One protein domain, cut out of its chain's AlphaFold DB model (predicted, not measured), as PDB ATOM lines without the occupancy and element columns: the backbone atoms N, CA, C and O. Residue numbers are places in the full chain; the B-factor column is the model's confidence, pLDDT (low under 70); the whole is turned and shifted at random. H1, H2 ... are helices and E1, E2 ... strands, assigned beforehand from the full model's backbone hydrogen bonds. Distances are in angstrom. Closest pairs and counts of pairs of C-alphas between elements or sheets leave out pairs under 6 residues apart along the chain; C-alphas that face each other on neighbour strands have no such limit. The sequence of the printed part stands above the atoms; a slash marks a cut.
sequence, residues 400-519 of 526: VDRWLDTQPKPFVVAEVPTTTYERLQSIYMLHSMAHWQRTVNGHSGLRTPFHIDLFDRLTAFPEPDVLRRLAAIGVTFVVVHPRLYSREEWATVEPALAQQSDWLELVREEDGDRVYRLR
ATOM      1  N   VAL A 400     -30.006   1.712  83.579       96.19
ATOM      2  CA  VAL A 400     -30.269   0.289  83.822       96.19
ATOM      3  C   VAL A 400     -29.031  -0.594  83.619       96.19
ATOM      4  O   VAL A 400     -28.770  -1.465  84.446       96.19
ATOM      5  N   ASP A 401     -28.201  -0.323  82.610       95.69
ATOM      6  CA  ASP A 401     -26.962  -1.075  82.361       95.69
ATOM      7  C   ASP A 401     -25.867  -0.757  83.382       95.69
ATOM      8  O   ASP A 401     -25.101  -1.631  83.794       95.69
ATOM      9  N   ARG A 402     -25.816   0.493  83.857       95.31
ATOM     10  CA  ARG A 402     -24.952   0.875  84.985       95.31
ATOM     11  C   ARG A 402     -25.407   0.222  86.288       95.31
ATOM     12  O   ARG A 402     -24.569  -0.185  87.087       95.31
ATOM     13  N   TRP A 403     -26.716   0.080  86.493       96.62
ATOM     14  CA  TRP A 403     -27.265  -0.663  87.624       96.62
ATOM     15  C   TRP A 403     -26.930  -2.155  87.534       96.62
ATOM     16  O   TRP A 403     -26.553  -2.745  88.548       96.62
ATOM     17  N   LEU A 404     -26.972  -2.762  86.342       97.06
ATOM     18  CA  LEU A 404     -26.572  -4.161  86.146       97.06
ATOM     19  C   LEU A 404     -25.137  -4.439  86.624       97.06
ATOM     20  O   LEU A 404     -24.886  -5.496  87.197       97.06
ATOM     21  N   ASP A 405     -24.205  -3.492  86.481       96.00
ATOM     22  CA  ASP A 405     -22.825  -3.655  86.971       96.00
ATOM     23  C   ASP A 405     -22.729  -3.855  88.500       96.00
ATOM     24  O   ASP A 405     -21.773  -4.464  88.989       96.00
ATOM     25  N   THR A 406     -23.748  -3.408  89.247       96.50
ATOM     26  CA  THR A 406     -23.854  -3.563  90.710       96.50
ATOM     27  C   THR A 406     -24.398  -4.924  91.152       96.50
ATOM     28  O   THR A 406     -24.365  -5.241  92.340       96.50
ATOM     29  N   GLN A 407     -24.907  -5.735  90.219       96.69
ATOM     30  CA  GLN A 407     -25.505  -7.034  90.525       96.69
ATOM     31  C   GLN A 407     -24.436  -8.129  90.719       96.69
ATOM     32  O   GLN A 407     -23.328  -8.017  90.184       96.69
ATOM     33  N   PRO A 408     -24.746  -9.218  91.454       95.31
ATOM     34  CA  PRO A 408     -23.828 -10.346  91.610       95.31
ATOM     35  C   PRO A 408     -23.441 -10.972  90.264       95.31
ATOM     36  O   PRO A 408     -24.303 -11.341  89.470       95.31
ATOM     37  N   LYS A 409     -22.134 -11.111  90.019       94.56
ATOM     38  CA  LYS A 409     -21.547 -11.690  88.797       94.56
ATOM     39  C   LYS A 409     -21.150 -13.162  89.026       94.56
ATOM     40  O   LYS A 409     -20.762 -13.493  90.147       94.56
ATOM     41  N   PRO A 410     -21.145 -14.027  87.990       93.75
ATOM     42  CA  PRO A 410     -21.484 -13.735  86.596       93.75
ATOM     43  C   PRO A 410     -22.995 -13.757  86.331       93.75
ATOM     44  O   PRO A 410     -23.732 -14.511  86.959       93.75
ATOM     45  N   PHE A 411     -23.433 -12.979  85.342       95.62
ATOM     46  CA  PHE A 411     -24.791 -13.034  84.799       95.62
ATOM     47  C   PHE A 411     -24.772 -12.919  83.271       95.62
ATOM     48  O   PHE A 411     -23.744 -12.584  82.674       95.62
ATOM     49  N   VAL A 412     -25.907 -13.211  82.638       97.25
ATOM     50  CA  VAL A 412     -26.100 -13.087  81.188       97.25
ATOM     51  C   VAL A 412     -27.252 -12.131  80.904       97.25
ATOM     52  O   VAL A 412     -28.304 -12.228  81.540       97.25
ATOM     53  N   VAL A 413     -27.060 -11.235  79.938       97.62
ATOM     54  CA  VAL A 413     -28.046 -10.222  79.538       97.62
ATOM     55  C   VAL A 413     -28.562 -10.494  78.127       97.62
ATOM     56  O   VAL A 413     -27.800 -10.886  77.243       97.62
ATOM     57  N   ALA A 414     -29.851 -10.261  77.907       97.31
ATOM     58  CA  ALA A 414     -30.426 -10.068  76.581       97.31
ATOM     59  C   ALA A 414     -31.135  -8.711  76.533       97.31
ATOM     60  O   ALA A 414     -31.847  -8.353  77.466       97.31
ATOM     61  N   GLU A 415     -30.952  -7.961  75.455       96.19
ATOM     62  CA  GLU A 415     -31.555  -6.641  75.264       96.19
ATOM     63  C   GLU A 415     -32.562  -6.680  74.106       96.19
ATOM     64  O   GLU A 415     -32.297  -7.279  73.052       96.19
ATOM     65  N   VAL A 416     -33.724  -6.052  74.313       95.25
ATOM     66  CA  VAL A 416     -34.842  -5.988  73.357       95.25
ATOM     67  C   VAL A 416     -35.405  -4.556  73.250       95.25
ATOM     68  O   VAL A 416     -35.371  -3.814  74.235       95.25
ATOM     69  N   PRO A 417     -35.944  -4.129  72.092       93.62
ATOM     70  CA  PRO A 417     -36.254  -4.918  70.902       93.62
ATOM     71  C   PRO A 417     -35.007  -5.362  70.148       93.62
ATOM     72  O   PRO A 417     -34.064  -4.602  69.954       93.62
ATOM     73  N   THR A 418     -35.020  -6.587  69.639       85.19
ATOM     74  CA  THR A 418     -34.049  -6.951  68.609       85.19
ATOM     75  C   THR A 418     -34.615  -6.620  67.236       85.19
ATOM     76  O   THR A 418     -35.824  -6.617  67.020       85.19
ATOM     77  N   THR A 419     -33.730  -6.414  66.272       72.12
ATOM     78  CA  THR A 419     -34.090  -6.456  64.855       72.12
ATOM     79  C   THR A 419     -32.994  -7.196  64.102       72.12
ATOM     80  O   THR A 419     -31.885  -7.393  64.612       72.12
ATOM     81  N   THR A 420     -33.260  -7.554  62.849       63.06
ATOM     82  CA  THR A 420     -32.221  -8.062  61.943       63.06
ATOM     83  C   THR A 420     -31.154  -7.005  61.620       63.06
ATOM     84  O   THR A 420     -30.043  -7.372  61.210       63.06
ATOM     85  N   TYR A 421     -31.438  -5.715  61.864       63.53
ATOM     86  CA  TYR A 421     -30.528  -4.598  61.616       63.53
ATOM     87  C   TYR A 421     -29.340  -4.566  62.587       63.53
ATOM     88  O   TYR A 421     -29.464  -4.617  63.809       63.53
ATOM     89  N   GLU A 422     -28.147  -4.374  62.025       77.00
ATOM     90  CA  GLU A 422     -26.862  -4.394  62.741       77.00
ATOM     91  C   GLU A 422     -26.688  -3.251  63.759       77.00
ATOM     92  O   GLU A 422     -25.856  -3.336  64.668       77.00
ATOM     93  N   ARG A 423     -27.479  -2.177  63.631       83.19
ATOM     94  CA  ARG A 423     -27.334  -0.968  64.450       83.19
ATOM     95  C   ARG A 423     -27.730  -1.185  65.908       83.19
ATOM     96  O   ARG A 423     -26.966  -0.783  66.777       83.19
ATOM     97  N   LEU A 424     -28.877  -1.817  66.175       88.50
ATOM     98  CA  LEU A 424     -29.319  -2.088  67.553       88.50
ATOM     99  C   LEU A 424     -28.353  -3.035  68.258       88.50
ATOM    100  O   LEU A 424     -27.908  -2.755  69.363       88.50
ATOM    101  N   GLN A 425     -27.916  -4.078  67.556       91.44
ATOM    102  CA  GLN A 425     -26.909  -5.004  68.064       91.44
ATOM    103  C   GLN A 425     -25.609  -4.289  68.464       91.44
ATOM    104  O   GLN A 425     -25.039  -4.584  69.508       91.44
ATOM    105  N   SER A 426     -25.161  -3.311  67.670       90.44
ATOM    106  CA  SER A 426     -23.982  -2.500  67.999       90.44
ATOM    107  C   SER A 426     -24.221  -1.547  69.180       90.44
ATOM    108  O   SER A 426     -23.288  -1.275  69.927       90.44
ATOM    109  N   ILE A 427     -25.445  -1.038  69.364       90.69
ATOM    110  CA  ILE A 427     -25.818  -0.201  70.517       90.69
ATOM    111  C   ILE A 427     -25.775  -1.026  71.809       90.69
ATOM    112  O   ILE A 427     -25.140  -0.605  72.768       90.69
ATOM    113  N   TYR A 428     -26.326  -2.237  71.798       93.69
ATOM    114  CA  TYR A 428     -26.297  -3.161  72.939       93.69
ATOM    115  C   TYR A 428     -24.873  -3.606  73.302       93.69
ATOM    116  O   TYR A 428     -24.498  -3.698  74.469       93.69
ATOM    117  N   MET A 429     -23.983  -3.741  72.312       93.38
ATOM    118  CA  MET A 429     -22.551  -3.894  72.600       93.38
ATOM    119  C   MET A 429     -21.984  -2.704  73.384       93.38
ATOM    120  O   MET A 429     -21.167  -2.907  74.282       93.38
ATOM    121  N   LEU A 430     -22.403  -1.473  73.068       92.12
ATOM    122  CA  LEU A 430     -21.963  -0.283  73.795       92.12
ATOM    123  C   LEU A 430     -22.554  -0.223  75.209       92.12
ATOM    124  O   LEU A 430     -21.831   0.146  76.133       92.12
ATOM    125  N   HIS A 431     -23.818  -0.613  75.387       93.44
ATOM    126  CA  HIS A 431     -24.453  -0.726  76.703       93.44
ATOM    127  C   HIS A 431     -23.691  -1.706  77.599       93.44
ATOM    128  O   HIS A 431     -23.309  -1.370  78.724       93.44
ATOM    129  N   SER A 432     -23.313  -2.857  77.033       93.88
ATOM    130  CA  SER A 432     -22.573  -3.899  77.743       93.88
ATOM    131  C   SER A 432     -21.221  -3.447  78.314       93.88
ATOM    132  O   SER A 432     -20.701  -4.082  79.233       93.88
ATOM    133  N   MET A 433     -20.656  -2.329  77.832       91.56
ATOM    134  CA  MET A 433     -19.419  -1.750  78.372       91.56
ATOM    135  C   MET A 433     -19.575  -1.209  79.803       91.56
ATOM    136  O   MET A 433     -18.561  -0.917  80.440       91.56
ATOM    137  N   ALA A 434     -20.800  -1.068  80.325       92.50
ATOM    138  CA  ALA A 434     -21.012  -0.755  81.739       92.50
ATOM    139  C   ALA A 434     -20.648  -1.931  82.653       92.50
ATOM    140  O   ALA A 434     -20.009  -1.715  83.675       92.50
ATOM    141  N   HIS A 435     -21.016  -3.160  82.278       93.06
ATOM    142  CA  HIS A 435     -20.924  -4.325  83.167       93.06
ATOM    143  C   HIS A 435     -19.949  -5.416  82.700       93.06
ATOM    144  O   HIS A 435     -19.574  -6.297  83.483       93.06
ATOM    145  N   TRP A 436     -19.567  -5.412  81.418       92.12
ATOM    146  CA  TRP A 436     -18.692  -6.389  80.746       92.12
ATOM    147  C   TRP A 436     -19.100  -7.867  80.899       92.12
ATOM    148  O   TRP A 436     -18.345  -8.772  80.549       92.12
ATOM    149  N   GLN A 437     -20.307  -8.126  81.408       94.75
ATOM    150  CA  GLN A 437     -20.926  -9.450  81.435       94.75
ATOM    151  C   GLN A 437     -21.374  -9.908  80.044       94.75
ATOM    152  O   GLN A 437     -21.500  -9.105  79.115       94.75
ATOM    153  N   ARG A 438     -21.602 -11.220  79.918       95.56
ATOM    154  CA  ARG A 438     -21.991 -11.868  78.664       95.56
ATOM    155  C   ARG A 438     -23.361 -11.359  78.213       95.56
ATOM    156  O   ARG A 438     -24.303 -11.343  78.998       95.56
ATOM    157  N   THR A 439     -23.460 -10.980  76.949       95.75
ATOM    158  CA  THR A 439     -24.690 -10.550  76.291       95.75
ATOM    159  C   THR A 439     -24.993 -11.449  75.096       95.75
ATOM    160  O   THR A 439     -24.098 -11.901  74.373       95.75
ATOM    161  N   VAL A 440     -26.277 -11.750  74.917       95.94
ATOM    162  CA  VAL A 440     -26.806 -12.460  73.744       95.94
ATOM    163  C   VAL A 440     -26.610 -11.615  72.482       95.94
ATOM    164  O   VAL A 440     -26.335 -12.134  71.397       95.94
ATOM    165  N   ASN A 441     -26.719 -10.298  72.625       95.00
ATOM    166  CA  ASN A 441     -26.659  -9.346  71.531       95.00
ATOM    167  C   ASN A 441     -25.214  -9.163  71.027       95.00
ATOM    168  O   ASN A 441     -24.230  -9.366  71.743       95.00
ATOM    169  N   GLY A 442     -25.066  -8.804  69.754       93.00
ATOM    170  CA  GLY A 442     -23.753  -8.622  69.146       93.00
ATOM    171  C   GLY A 442     -23.775  -8.338  67.648       93.00
ATOM    172  O   GLY A 442     -24.629  -8.813  66.892       93.00
ATOM    173  N   HIS A 443     -22.778  -7.587  67.197       90.88
ATOM    174  CA  HIS A 443     -22.474  -7.370  65.791       90.88
ATOM    175  C   HIS A 443     -21.001  -7.691  65.521       90.88
ATOM    176  O   HIS A 443     -20.095  -7.174  66.172       90.88
ATOM    177  N   SER A 444     -20.763  -8.566  64.547       89.25
ATOM    178  CA  SER A 444     -19.424  -8.972  64.135       89.25
ATOM    179  C   SER A 444     -19.404  -9.326  62.650       89.25
ATOM    180  O   SER A 444     -20.421  -9.291  61.959       89.25
ATOM    181  N   GLY A 445     -18.229  -9.703  62.147       82.81
ATOM    182  CA  GLY A 445     -18.065 -10.135  60.766       82.81
ATOM    183  C   GLY A 445     -18.855 -11.407  60.446       82.81
ATOM    184  O   GLY A 445     -19.202 -11.615  59.281       82.81
ATOM    185  N   LEU A 446     -19.119 -12.258  61.433       85.81
ATOM    186  CA  LEU A 446     -19.853 -13.512  61.299       85.81
ATOM    187  C   LEU A 446     -21.074 -13.502  62.219       85.81
ATOM    188  O   LEU A 446     -20.956 -13.154  63.392       85.81
ATOM    189  N   ARG A 447     -22.216 -13.952  61.694       87.31
ATOM    190  CA  ARG A 447     -23.408 -14.297  62.472       87.31
ATOM    191  C   ARG A 447     -23.712 -15.772  62.231       87.31
ATOM    192  O   ARG A 447     -23.874 -16.192  61.090       87.31
ATOM    193  N   THR A 448     -23.726 -16.558  63.298       89.12
ATOM    194  CA  THR A 448     -23.965 -18.008  63.243       89.12
ATOM    195  C   THR A 448     -25.441 -18.310  62.961       89.12
ATOM    196  O   THR A 448     -26.271 -17.512  63.399       89.12
ATOM    197  N   PRO A 449     -25.793 -19.475  62.385       90.69
ATOM    198  CA  PRO A 449     -27.192 -19.889  62.227       90.69
ATOM    199  C   PRO A 449     -28.007 -19.814  63.527       90.69
ATOM    200  O   PRO A 449     -29.137 -19.344  63.504       90.69
ATOM    201  N   PHE A 450     -27.397 -20.174  64.663       91.81
ATOM    202  CA  PHE A 450     -28.013 -20.053  65.988       91.81
ATOM    203  C   PHE A 450     -28.461 -18.614  66.299       91.81
ATOM    204  O   PHE A 450     -29.618 -18.386  66.621       91.81
ATOM    205  N   HIS A 451     -27.568 -17.631  66.152       91.69
ATOM    206  CA  HIS A 451     -27.893 -16.217  66.377       91.69
ATOM    207  C   HIS A 451     -28.843 -15.624  65.331       91.69
ATOM    208  O   HIS A 451     -29.555 -14.679  65.649       91.69
ATOM    209  N   ILE A 452     -28.852 -16.140  64.096       90.62
ATOM    210  CA  ILE A 452     -29.851 -15.738  63.093       90.62
ATOM    211  C   ILE A 452     -31.245 -16.152  63.584       90.62
ATOM    212  O   ILE A 452     -32.080 -15.279  63.786       90.62
ATOM    213  N   ASP A 453     -31.452 -17.439  63.891       92.44
ATOM    214  CA  ASP A 453     -32.734 -17.948  64.410       92.44
ATOM    215  C   ASP A 453     -33.133 -17.272  65.731       92.44
ATOM    216  O   ASP A 453     -34.279 -16.856  65.898       92.44
ATOM    217  N   LEU A 454     -32.186 -17.098  66.658       92.50
ATOM    218  CA  LEU A 454     -32.460 -16.468  67.948       92.50
ATOM    219  C   LEU A 454     -32.908 -15.010  67.793       92.50
ATOM    220  O   LEU A 454     -33.858 -14.598  68.454       92.50
ATOM    221  N   PHE A 455     -32.245 -14.227  66.936       92.81
ATOM    222  CA  PHE A 455     -32.624 -12.832  66.713       92.81
ATOM    223  C   PHE A 455     -33.942 -12.709  65.955       92.81
ATOM    224  O   PHE A 455     -34.721 -11.822  66.283       92.81
ATOM    225  N   ASP A 456     -34.222 -13.602  65.008       91.69
ATOM    226  CA  ASP A 456     -35.514 -13.616  64.322       91.69
ATOM    227  C   ASP A 456     -36.649 -13.897  65.320       91.69
ATOM    228  O   ASP A 456     -37.636 -13.169  65.352       91.69
ATOM    229  N   ARG A 457     -36.480 -14.869  66.226       91.88
ATOM    230  CA  ARG A 457     -37.474 -15.181  67.272       91.88
ATOM    231  C   ARG A 457     -37.632 -14.090  68.317       91.88
ATOM    232  O   ARG A 457     -38.739 -13.836  68.773       91.88
ATOM    233  N   LEU A 458     -36.539 -13.443  68.711       92.81
ATOM    234  CA  LEU A 458     -36.564 -12.364  69.699       92.81
ATOM    235  C   LEU A 458     -37.408 -11.158  69.239       92.81
ATOM    236  O   LEU A 458     -37.779 -10.345  70.080       92.81
ATOM    237  N   THR A 459     -37.739 -11.041  67.944       91.44
ATOM    238  CA  THR A 459     -38.707 -10.038  67.456       91.44
ATOM    239  C   THR A 459     -40.125 -10.270  67.991       91.44
ATOM    240  O   THR A 459     -40.879  -9.316  68.125       91.44
ATOM    241  N   ALA A 460     -40.458 -11.510  68.366       93.06
ATOM    242  CA  ALA A 460     -41.730 -11.901  68.974       93.06
ATOM    243  C   ALA A 460     -41.697 -11.862  70.516       93.06
ATOM    244  O   ALA A 460     -42.564 -12.417  71.189       93.06
ATOM    245  N   PHE A 461     -40.677 -11.250  71.122       95.12
ATOM    246  CA  PHE A 461     -40.655 -11.058  72.571       95.12
ATOM    247  C   PHE A 461     -41.881 -10.224  73.018       95.12
ATOM    248  O   PHE A 461     -42.139  -9.187  72.404       95.12
ATOM    249  N   PRO A 462     -42.625 -10.614  74.080       95.75
ATOM    250  CA  PRO A 462     -42.280 -11.589  75.122       95.75
ATOM    251  C   PRO A 462     -43.024 -12.940  75.028       95.75
ATOM    252  O   PRO A 462     -43.487 -13.455  76.043       95.75
ATOM    253  N   GLU A 463     -43.171 -13.545  73.846       94.88
ATOM    254  CA  GLU A 463     -43.826 -14.858  73.728       94.88
ATOM    255  C   GLU A 463     -43.162 -15.964  74.593       94.88
ATOM    256  O   GLU A 463     -41.929 -16.020  74.693       94.88
ATOM    257  N   PRO A 464     -43.937 -16.917  75.163       92.81
ATOM    258  CA  PRO A 464     -43.402 -17.970  76.034       92.81
ATOM    259  C   PRO A 464     -42.285 -18.832  75.422       92.81
ATOM    260  O   PRO A 464     -41.382 -19.257  76.143       92.81
ATOM    261  N   ASP A 465     -42.303 -19.102  74.107       92.56
ATOM    262  CA  ASP A 465     -41.220 -19.869  73.459       92.56
ATOM    263  C   ASP A 465     -39.896 -19.090  73.444       92.56
ATOM    264  O   ASP A 465     -38.827 -19.672  73.635       92.56
ATOM    265  N   VAL A 466     -39.957 -17.764  73.283       94.56
ATOM    266  CA  VAL A 466     -38.781 -16.882  73.331       94.56
ATOM    267  C   VAL A 466     -38.192 -16.878  74.740       94.56
ATOM    268  O   VAL A 466     -36.988 -17.085  74.907       94.56
ATOM    269  N   LEU A 467     -39.038 -16.722  75.762       95.88
ATOM    270  CA  LEU A 467     -38.629 -16.743  77.171       95.88
ATOM    271  C   LEU A 467     -37.989 -18.080  77.558       95.88
ATOM    272  O   LEU A 467     -36.918 -18.097  78.169       95.88
ATOM    273  N   ARG A 468     -38.578 -19.200  77.121       94.00
ATOM    274  CA  ARG A 468     -38.024 -20.542  77.336       94.00
ATOM    275  C   ARG A 468     -36.638 -20.698  76.717       94.00
ATOM    276  O   ARG A 468     -35.756 -21.270  77.350       94.00
ATOM    277  N   ARG A 469     -36.414 -20.186  75.504       93.25
ATOM    278  CA  ARG A 469     -35.100 -20.249  74.834       93.25
ATOM    279  C   ARG A 469     -34.046 -19.414  75.546       93.25
ATOM    280  O   ARG A 469     -32.929 -19.892  75.728       93.25
ATOM    281  N   LEU A 470     -34.400 -18.200  75.969       95.81
ATOM    282  CA  LEU A 470     -33.505 -17.351  76.758       95.81
ATOM    283  C   LEU A 470     -33.137 -18.029  78.085       95.81
ATOM    284  O   LEU A 470     -31.961 -18.066  78.448       95.81
ATOM    285  N   ALA A 471     -34.110 -18.647  78.758       94.81
ATOM    286  CA  ALA A 471     -33.868 -19.409  79.979       94.81
ATOM    287  C   ALA A 471     -32.974 -20.632  79.716       94.81
ATOM    288  O   ALA A 471     -32.026 -20.865  80.461       94.81
ATOM    289  N   ALA A 472     -33.209 -21.364  78.621       93.94
ATOM    290  CA  ALA A 472     -32.449 -22.561  78.252       93.94
ATOM    291  C   ALA A 472     -30.962 -22.283  77.985       93.94
ATOM    292  O   ALA A 472     -30.119 -23.128  78.275       93.94
ATOM    293  N   ILE A 473     -30.619 -21.102  77.459       94.50
ATOM    294  CA  ILE A 473     -29.214 -20.702  77.297       94.50
ATOM    295  C   ILE A 473     -28.629 -20.064  78.565       94.50
ATOM    296  O   ILE A 473     -27.417 -19.882  78.645       94.50
ATOM    297  N   GLY A 474     -29.450 -19.769  79.575       95.38
ATOM    298  CA  GLY A 474     -29.014 -19.228  80.863       95.38
ATOM    299  C   GLY A 474     -29.003 -17.701  80.942       95.38
ATOM    300  O   GLY A 474     -28.192 -17.144  81.682       95.38
ATOM    301  N   VAL A 475     -29.867 -17.010  80.189       97.31
ATOM    302  CA  VAL A 475     -30.092 -15.564  80.364       97.31
ATOM    303  C   VAL A 475     -30.612 -15.293  81.774       97.31
ATOM    304  O   VAL A 475     -31.554 -15.931  82.232       97.31
ATOM    305  N   THR A 476     -29.994 -14.336  82.464       97.19
ATOM    306  CA  THR A 476     -30.359 -13.934  83.830       97.19
ATOM    307  C   THR A 476     -31.237 -12.688  83.826       97.19
ATOM    308  O   THR A 476     -32.214 -12.614  84.570       97.19
ATOM    309  N   PHE A 477     -30.891 -11.713  82.982       98.12
ATOM    310  CA  PHE A 477     -31.590 -10.439  82.874       98.12
ATOM    311  C   PHE A 477     -32.015 -10.169  81.435       98.12
ATOM    312  O   PHE A 477     -31.248 -10.396  80.499       98.12
ATOM    313  N   VAL A 478     -33.224  -9.640  81.274       98.00
ATOM    314  CA  VAL A 478     -33.714  -9.084  80.015       98.00
ATOM    315  C   VAL A 478     -33.916  -7.586  80.200       98.00
ATOM    316  O   VAL A 478     -34.714  -7.172  81.042       98.00
ATOM    317  N   VAL A 479     -33.194  -6.778  79.428       97.75
ATOM    318  CA  VAL A 479     -33.388  -5.326  79.386       97.75
ATOM    319  C   VAL A 479     -34.335  -5.010  78.240       97.75
ATOM    320  O   VAL A 479     -34.097  -5.369  77.088       97.75
ATOM    321  N   VAL A 480     -35.436  -4.354  78.569       97.44
ATOM    322  CA  VAL A 480     -36.429  -3.875  77.619       97.44
ATOM    323  C   VAL A 480     -36.244  -2.376  77.486       97.44
ATOM    324  O   VAL A 480     -36.264  -1.663  78.491       97.44
ATOM    325  N   HIS A 481     -36.117  -1.907  76.246       95.44
ATOM    326  CA  HIS A 481     -36.009  -0.492  75.907       95.44
ATOM    327  C   HIS A 481     -37.284  -0.005  75.197       95.44
ATOM    328  O   HIS A 481     -37.320   0.035  73.963       95.44
ATOM    329  N   PRO A 482     -38.343   0.390  75.932       95.12
ATOM    330  CA  PRO A 482     -39.612   0.867  75.376       95.12
ATOM    331  C   PRO A 482     -39.453   1.939  74.295       95.12
ATOM    332  O   PRO A 482     -40.161   1.934  73.294       95.12
ATOM    333  N   ARG A 483     -38.473   2.837  74.455       92.31
ATOM    334  CA  ARG A 483     -38.207   3.944  73.519       92.31
ATOM    335  C   ARG A 483     -37.696   3.497  72.146       92.31
ATOM    336  O   ARG A 483     -37.687   4.308  71.224       92.31
ATOM    337  N   LEU A 484     -37.228   2.255  72.026       91.56
ATOM    338  CA  LEU A 484     -36.743   1.681  70.771       91.56
ATOM    339  C   LEU A 484     -37.839   0.941  69.989       91.56
ATOM    340  O   LEU A 484     -37.608   0.609  68.829       91.56
ATOM    341  N   TYR A 485     -39.010   0.713  70.589       92.44
ATOM    342  CA  TYR A 485     -40.187   0.194  69.892       92.44
ATOM    343  C   TYR A 485     -40.938   1.322  69.179       92.44
ATOM    344  O   TYR A 485     -40.954   2.476  69.627       92.44
ATOM    345  N   SER A 486     -41.624   0.996  68.085       92.94
ATOM    346  CA  SER A 486     -42.675   1.873  67.568       92.94
ATOM    347  C   SER A 486     -43.844   1.951  68.560       92.94
ATOM    348  O   SER A 486     -44.037   1.076  69.407       92.94
ATOM    349  N   ARG A 487     -44.665   3.004  68.455       92.31
ATOM    350  CA  ARG A 487     -45.840   3.170  69.334       92.31
ATOM    351  C   ARG A 487     -46.828   2.002  69.230       92.31
ATOM    352  O   ARG A 487     -47.453   1.662  70.226       92.31
ATOM    353  N   GLU A 488     -46.964   1.418  68.044       93.38
ATOM    354  CA  GLU A 488     -47.862   0.291  67.772       93.38
ATOM    355  C   GLU A 488     -47.328  -1.018  68.368       93.38
ATOM    356  O   GLU A 488     -48.055  -1.722  69.070       93.38
ATOM    357  N   GLU A 489     -46.036  -1.301  68.172       92.62
ATOM    358  CA  GLU A 489     -45.388  -2.466  68.781       92.62
ATOM    359  C   GLU A 489     -45.445  -2.378  70.309       92.62
ATOM    360  O   GLU A 489     -45.848  -3.336  70.965       92.62
ATOM    361  N   TRP A 490     -45.121  -1.216  70.889       95.19
ATOM    362  CA  TRP A 490     -45.133  -1.045  72.343       95.19
ATOM    363  C   TRP A 490     -46.528  -1.230  72.953       95.19
ATOM    364  O   TRP A 490     -46.654  -1.877  73.991       95.19
ATOM    365  N   ALA A 491     -47.580  -0.742  72.284       94.38
ATOM    366  CA  ALA A 491     -48.965  -0.933  72.722       94.38
ATOM    367  C   ALA A 491     -49.375  -2.417  72.800       94.38
ATOM    368  O   ALA A 491     -50.289  -2.762  73.548       94.38
ATOM    369  N   THR A 492     -48.684  -3.288  72.060       93.88
ATOM    370  CA  THR A 492     -48.882  -4.743  72.089       93.88
ATOM    371  C   THR A 492     -47.953  -5.424  73.100       93.88
ATOM    372  O   THR A 492     -48.377  -6.303  73.848       93.88
ATOM    373  N   VAL A 493     -46.686  -5.002  73.161       95.06
ATOM    374  CA  VAL A 493     -45.646  -5.601  74.015       95.06
ATOM    375  C   VAL A 493     -45.877  -5.310  75.499       95.06
ATOM    376  O   VAL A 493     -45.721  -6.206  76.327       95.06
ATOM    377  N   GLU A 494     -46.272  -4.088  75.858       95.38
ATOM    378  CA  GLU A 494     -46.477  -3.688  77.255       95.38
ATOM    379  C   GLU A 494     -47.498  -4.559  78.012       95.38
ATOM    380  O   GLU A 494     -47.142  -5.091  79.070       95.38
ATOM    381  N   PRO A 495     -48.730  -4.780  77.511       95.25
ATOM    382  CA  PRO A 495     -49.675  -5.664  78.186       95.25
ATOM    383  C   PRO A 495     -49.215  -7.128  78.169       95.25
ATOM    384  O   PRO A 495     -49.462  -7.847  79.138       95.25
ATOM    385  N   ALA A 496     -48.522  -7.576  77.115       94.56
ATOM    386  CA  ALA A 496     -47.990  -8.935  77.039       94.56
ATOM    387  C   ALA A 496     -46.915  -9.194  78.110       94.56
ATOM    388  O   ALA A 496     -46.896 -10.270  78.699       94.56
ATOM    389  N   LEU A 497     -46.072  -8.206  78.434       95.06
ATOM    390  CA  LEU A 497     -45.083  -8.313  79.516       95.06
ATOM    391  C   LEU A 497     -45.737  -8.582  80.874       95.06
ATOM    392  O   LEU A 497     -45.259  -9.429  81.627       95.06
ATOM    393  N   ALA A 498     -46.851  -7.907  81.168       90.88
ATOM    394  CA  ALA A 498     -47.584  -8.094  82.419       90.88
ATOM    395  C   ALA A 498     -48.191  -9.504  82.550       90.88
ATOM    396  O   ALA A 498     -48.347 -10.007  83.662       90.88
ATOM    397  N   GLN A 499     -48.500 -10.156  81.424       93.38
ATOM    398  CA  GLN A 499     -49.033 -11.523  81.391       93.38
ATOM    399  C   GLN A 499     -47.958 -12.597  81.614       93.38
ATOM    400  O   GLN A 499     -48.296 -13.737  81.914       93.38
ATOM    401  N   GLN A 500     -46.671 -12.257  81.492       93.81
ATOM    402  CA  GLN A 500     -45.552 -13.196  81.635       93.81
ATOM    403  C   GLN A 500     -44.905 -13.147  83.029       93.81
ATOM    404  O   GLN A 500     -43.710 -13.407  83.169       93.81
ATOM    405  N   SER A 501     -45.668 -12.828  84.078       91.00
ATOM    406  CA  SER A 501     -45.171 -12.699  85.463       91.00
ATOM    407  C   SER A 501     -44.607 -14.001  86.057       91.00
ATOM    408  O   SER A 501     -43.787 -13.964  86.980       91.00
ATOM    409  N   ASP A 502     -44.980 -15.152  85.493       90.50
ATOM    410  CA  ASP A 502     -44.394 -16.457  85.824       90.50
ATOM    411  C   ASP A 502     -42.932 -16.579  85.364       90.50
ATOM    412  O   ASP A 502     -42.138 -17.292  85.979       90.50
ATOM    413  N   TRP A 503     -42.563 -15.863  84.300       93.75
ATOM    414  CA  TRP A 503     -41.231 -15.887  83.696       93.75
ATOM    415  C   TRP A 503     -40.393 -14.661  84.054       93.75
ATOM    416  O   TRP A 503     -39.186 -14.782  84.262       93.75
ATOM    417  N   LEU A 504     -41.012 -13.481  84.097       96.31
ATOM    418  CA  LEU A 504     -40.341 -12.191  84.191       96.31
ATOM    419  C   LEU A 504     -40.678 -11.494  85.512       96.31
ATOM    420  O   LEU A 504     -41.825 -11.152  85.786       96.31
ATOM    421  N   GLU A 505     -39.652 -11.221  86.313       96.31
ATOM    422  CA  GLU A 505     -39.749 -10.392  87.516       96.31
ATOM    423  C   GLU A 505     -39.164  -9.008  87.216       96.31
ATOM    424  O   GLU A 505     -37.966  -8.895  86.965       96.31
ATOM    425  N   LEU A 506     -39.976  -7.947  87.244       97.00
ATOM    426  CA  LEU A 506     -39.469  -6.579  87.101       97.00
ATOM    427  C   LEU A 506     -38.611  -6.217  88.323       97.00
ATOM    428  O   LEU A 506     -39.123  -6.144  89.439       97.00
ATOM    429  N   VAL A 507     -37.314  -5.979  88.114       97.31
ATOM    430  CA  VAL A 507     -36.349  -5.684  89.193       97.31
ATOM    431  C   VAL A 507     -35.857  -4.239  89.189       97.31
ATOM    432  O   VAL A 507     -35.396  -3.744  90.218       97.31
ATOM    433  N   ARG A 508     -35.950  -3.549  88.048       97.31
ATOM    434  CA  ARG A 508     -35.577  -2.137  87.913       97.31
ATOM    435  C   ARG A 508     -36.377  -1.484  86.793       97.31
ATOM    436  O   ARG A 508     -36.536  -2.069  85.727       97.31
ATOM    437  N   GLU A 509     -36.808  -0.252  87.018       96.75
ATOM    438  CA  GLU A 509     -37.299   0.653  85.981       96.75
ATOM    439  C   GLU A 509     -36.641   2.012  86.207       96.75
ATOM    440  O   GLU A 509     -36.680   2.547  87.317       96.75
ATOM    441  N   GLU A 510     -35.956   2.527  85.191       95.06
ATOM    442  CA  GLU A 510     -35.199   3.773  85.291       95.06
ATOM    443  C   GLU A 510     -35.032   4.408  83.912       95.06
ATOM    444  O   GLU A 510     -34.771   3.717  82.931       95.06
ATOM    445  N   ASP A 511     -35.217   5.727  83.825       91.50
ATOM    446  CA  ASP A 511     -35.155   6.494  82.573       91.50
ATOM    447  C   ASP A 511     -36.033   5.939  81.433       91.50
ATOM    448  O   ASP A 511     -35.798   6.217  80.257       91.50
ATOM    449  N   GLY A 512     -37.097   5.211  81.779       91.12
ATOM    450  CA  GLY A 512     -38.021   4.592  80.833       91.12
ATOM    451  C   GLY A 512     -37.557   3.251  80.268       91.12
ATOM    452  O   GLY A 512     -38.301   2.693  79.471       91.12
ATOM    453  N   ASP A 513     -36.398   2.731  80.675       96.25
ATOM    454  CA  ASP A 513     -35.972   1.357  80.399       96.25
ATOM    455  C   ASP A 513     -36.344   0.438  81.573       96.25
ATOM    456  O   ASP A 513     -36.406   0.867  82.730       96.25
ATOM    457  N   ARG A 514     -36.601  -0.842  81.281       97.50
ATOM    458  CA  ARG A 514     -37.050  -1.837  82.267       97.50
ATOM    459  C   ARG A 514     -36.121  -3.044  82.275       97.50
ATOM    460  O   ARG A 514     -35.816  -3.595  81.224       97.50
ATOM    461  N   VAL A 515     -35.718  -3.497  83.459       98.00
ATOM    462  CA  VAL A 515     -34.929  -4.720  83.640       98.00
ATOM    463  C   VAL A 515     -35.788  -5.780  84.298       98.00
ATOM    464  O   VAL A 515     -36.298  -5.587  85.404       98.00
ATOM    465  N   TYR A 516     -35.887  -6.925  83.637       97.94
ATOM    466  CA  TYR A 516     -36.560  -8.104  84.151       97.94
ATOM    467  C   TYR A 516     -35.537  -9.178  84.502       97.94
ATOM    468  O   TYR A 516     -34.649  -9.485  83.706       97.94
ATOM    469  N   ARG A 517     -35.667  -9.783  85.681       97.31
ATOM    470  CA  ARG A 517     -34.988 -11.035  86.008       97.31
ATOM    471  C   ARG A 517     -35.783 -12.184  85.402       97.31
ATOM    472  O   ARG A 517     -36.986 -12.300  85.638       97.31
ATOM    473  N   LEU A 518     -35.101 -13.030  84.637       95.69
ATOM    474  CA  LEU A 518     -35.693 -14.225  84.053       95.69
ATOM    475  C   LEU A 518     -35.669 -15.355  85.089       95.69
ATOM    476  O   LEU A 518     -34.609 -15.717  85.602       95.69
ATOM    477  N   ARG A 519     -36.841 -15.896  85.427       89.00
ATOM    478  CA  ARG A 519     -36.966 -16.997  86.386       89.00
ATOM    479  C   ARG A 519     -36.638 -18.324  85.699       89.00
ATOM    480  O   ARG A 519     -37.220 -18.617  84.653       89.00
TER     481      ARG A 519
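AT A GLANCE: This is residues 400 to 519 of the 526 residues of an uncharacterized protein of Acidobacteria bacterium (UniProt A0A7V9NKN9). A strongly twisted four-stranded sheet runs through the middle, with the short helix H1 over one face and H4 on the opposite face. H2 stands at the E1 edge, H5 reaches the E3 edge with residues 497 to 498, H3 is near H4, and residues 445 to 450 stick out. The printed part has 120 residues, with five named helices and four named strands in the order H1 E1 H2 H3 H4 E2 H5 E3 E4. The mixed sheet has the order E1 E2 E4 E3, and the class is mixed, helices and strands. The whole is compact and rounded, with a radius of gyration of the C-alphas of 13.3 A and spans of 36 by 30 by 27 A.

HOW THE PARTS SIT: H1, residues 400 to 404, is at a height over the sheet of 7.4 A, and only just over E4, residues 513 to 518, with 3 of its C-alphas there. E1, residues 412 to 416, is an edge strand, parallel to E2, residues 477 to 480, at 16 degrees; N 414 and O 477 are 2.9 A apart, within hydrogen-bond range. H2, residues 422 to 434, only grazes the sheet with residues 424 to 432. It touches H1 with residues 431 to 434 alone; the closest C-alphas are those of Arg 402 and Ala 434, 5.4 A. H3, residues 449 to 458, is only just not on the sheet, with 4 pairs of C-alphas within 10 A. H4, residues 464 to 473, is close to H3 but not clearly touching it; the closest C-alphas, Leu 458 and Val 466, are 6.2 A apart, at a steep tilt of 41 degrees, opposite ways. H4 has a height over the sheet of 9.7 A, on the opposite face from H1. E1, H2 H3 H4 and E2 form a strand-helix-strand unit, two parallel neighbour strands with helices between. E2 and E4 are antiparallel at 150 degrees, with N 478 and O 516 2.8 A apart. H5, residues 487 to 499, only grazes the sheet with residues 497 to 498. E2, H5 and E3, residues 504 to 510, form a split unit, with E4 between its strands in the sheet and a right-handed crossover. E3 and E4 are an antiparallel hairpin at 154 degrees, with N 515 and O 508 2.8 A apart. Every O i to N i+4 pair is within hydrogen-bond range in H1, H3 and H4, against 7 of 9 in H2 and 6 of 9 in H5.

IN THESE COORDINATES: H1 begins at C-alpha 400, (-30.269, 0.289, 83.822). H2 measures 20.2 A from first to last C-alpha, H5 19.3 A, E3 16.8 A and E4 16.0 A. E4 ends at C-alpha 518, (-35.693, -14.225, 84.053).

THE WHOLE: The farthest C-alphas, Gly 445 and Gln 499, are 37.2 A apart. The printed part has no cut. The link from H2 to H3 is long, and its residues 438 to 439 pair in parallel with residues 412 to 413 of E1. The mean pLDDT of the printed part is 93.0; residues 420 to 421 are under 70.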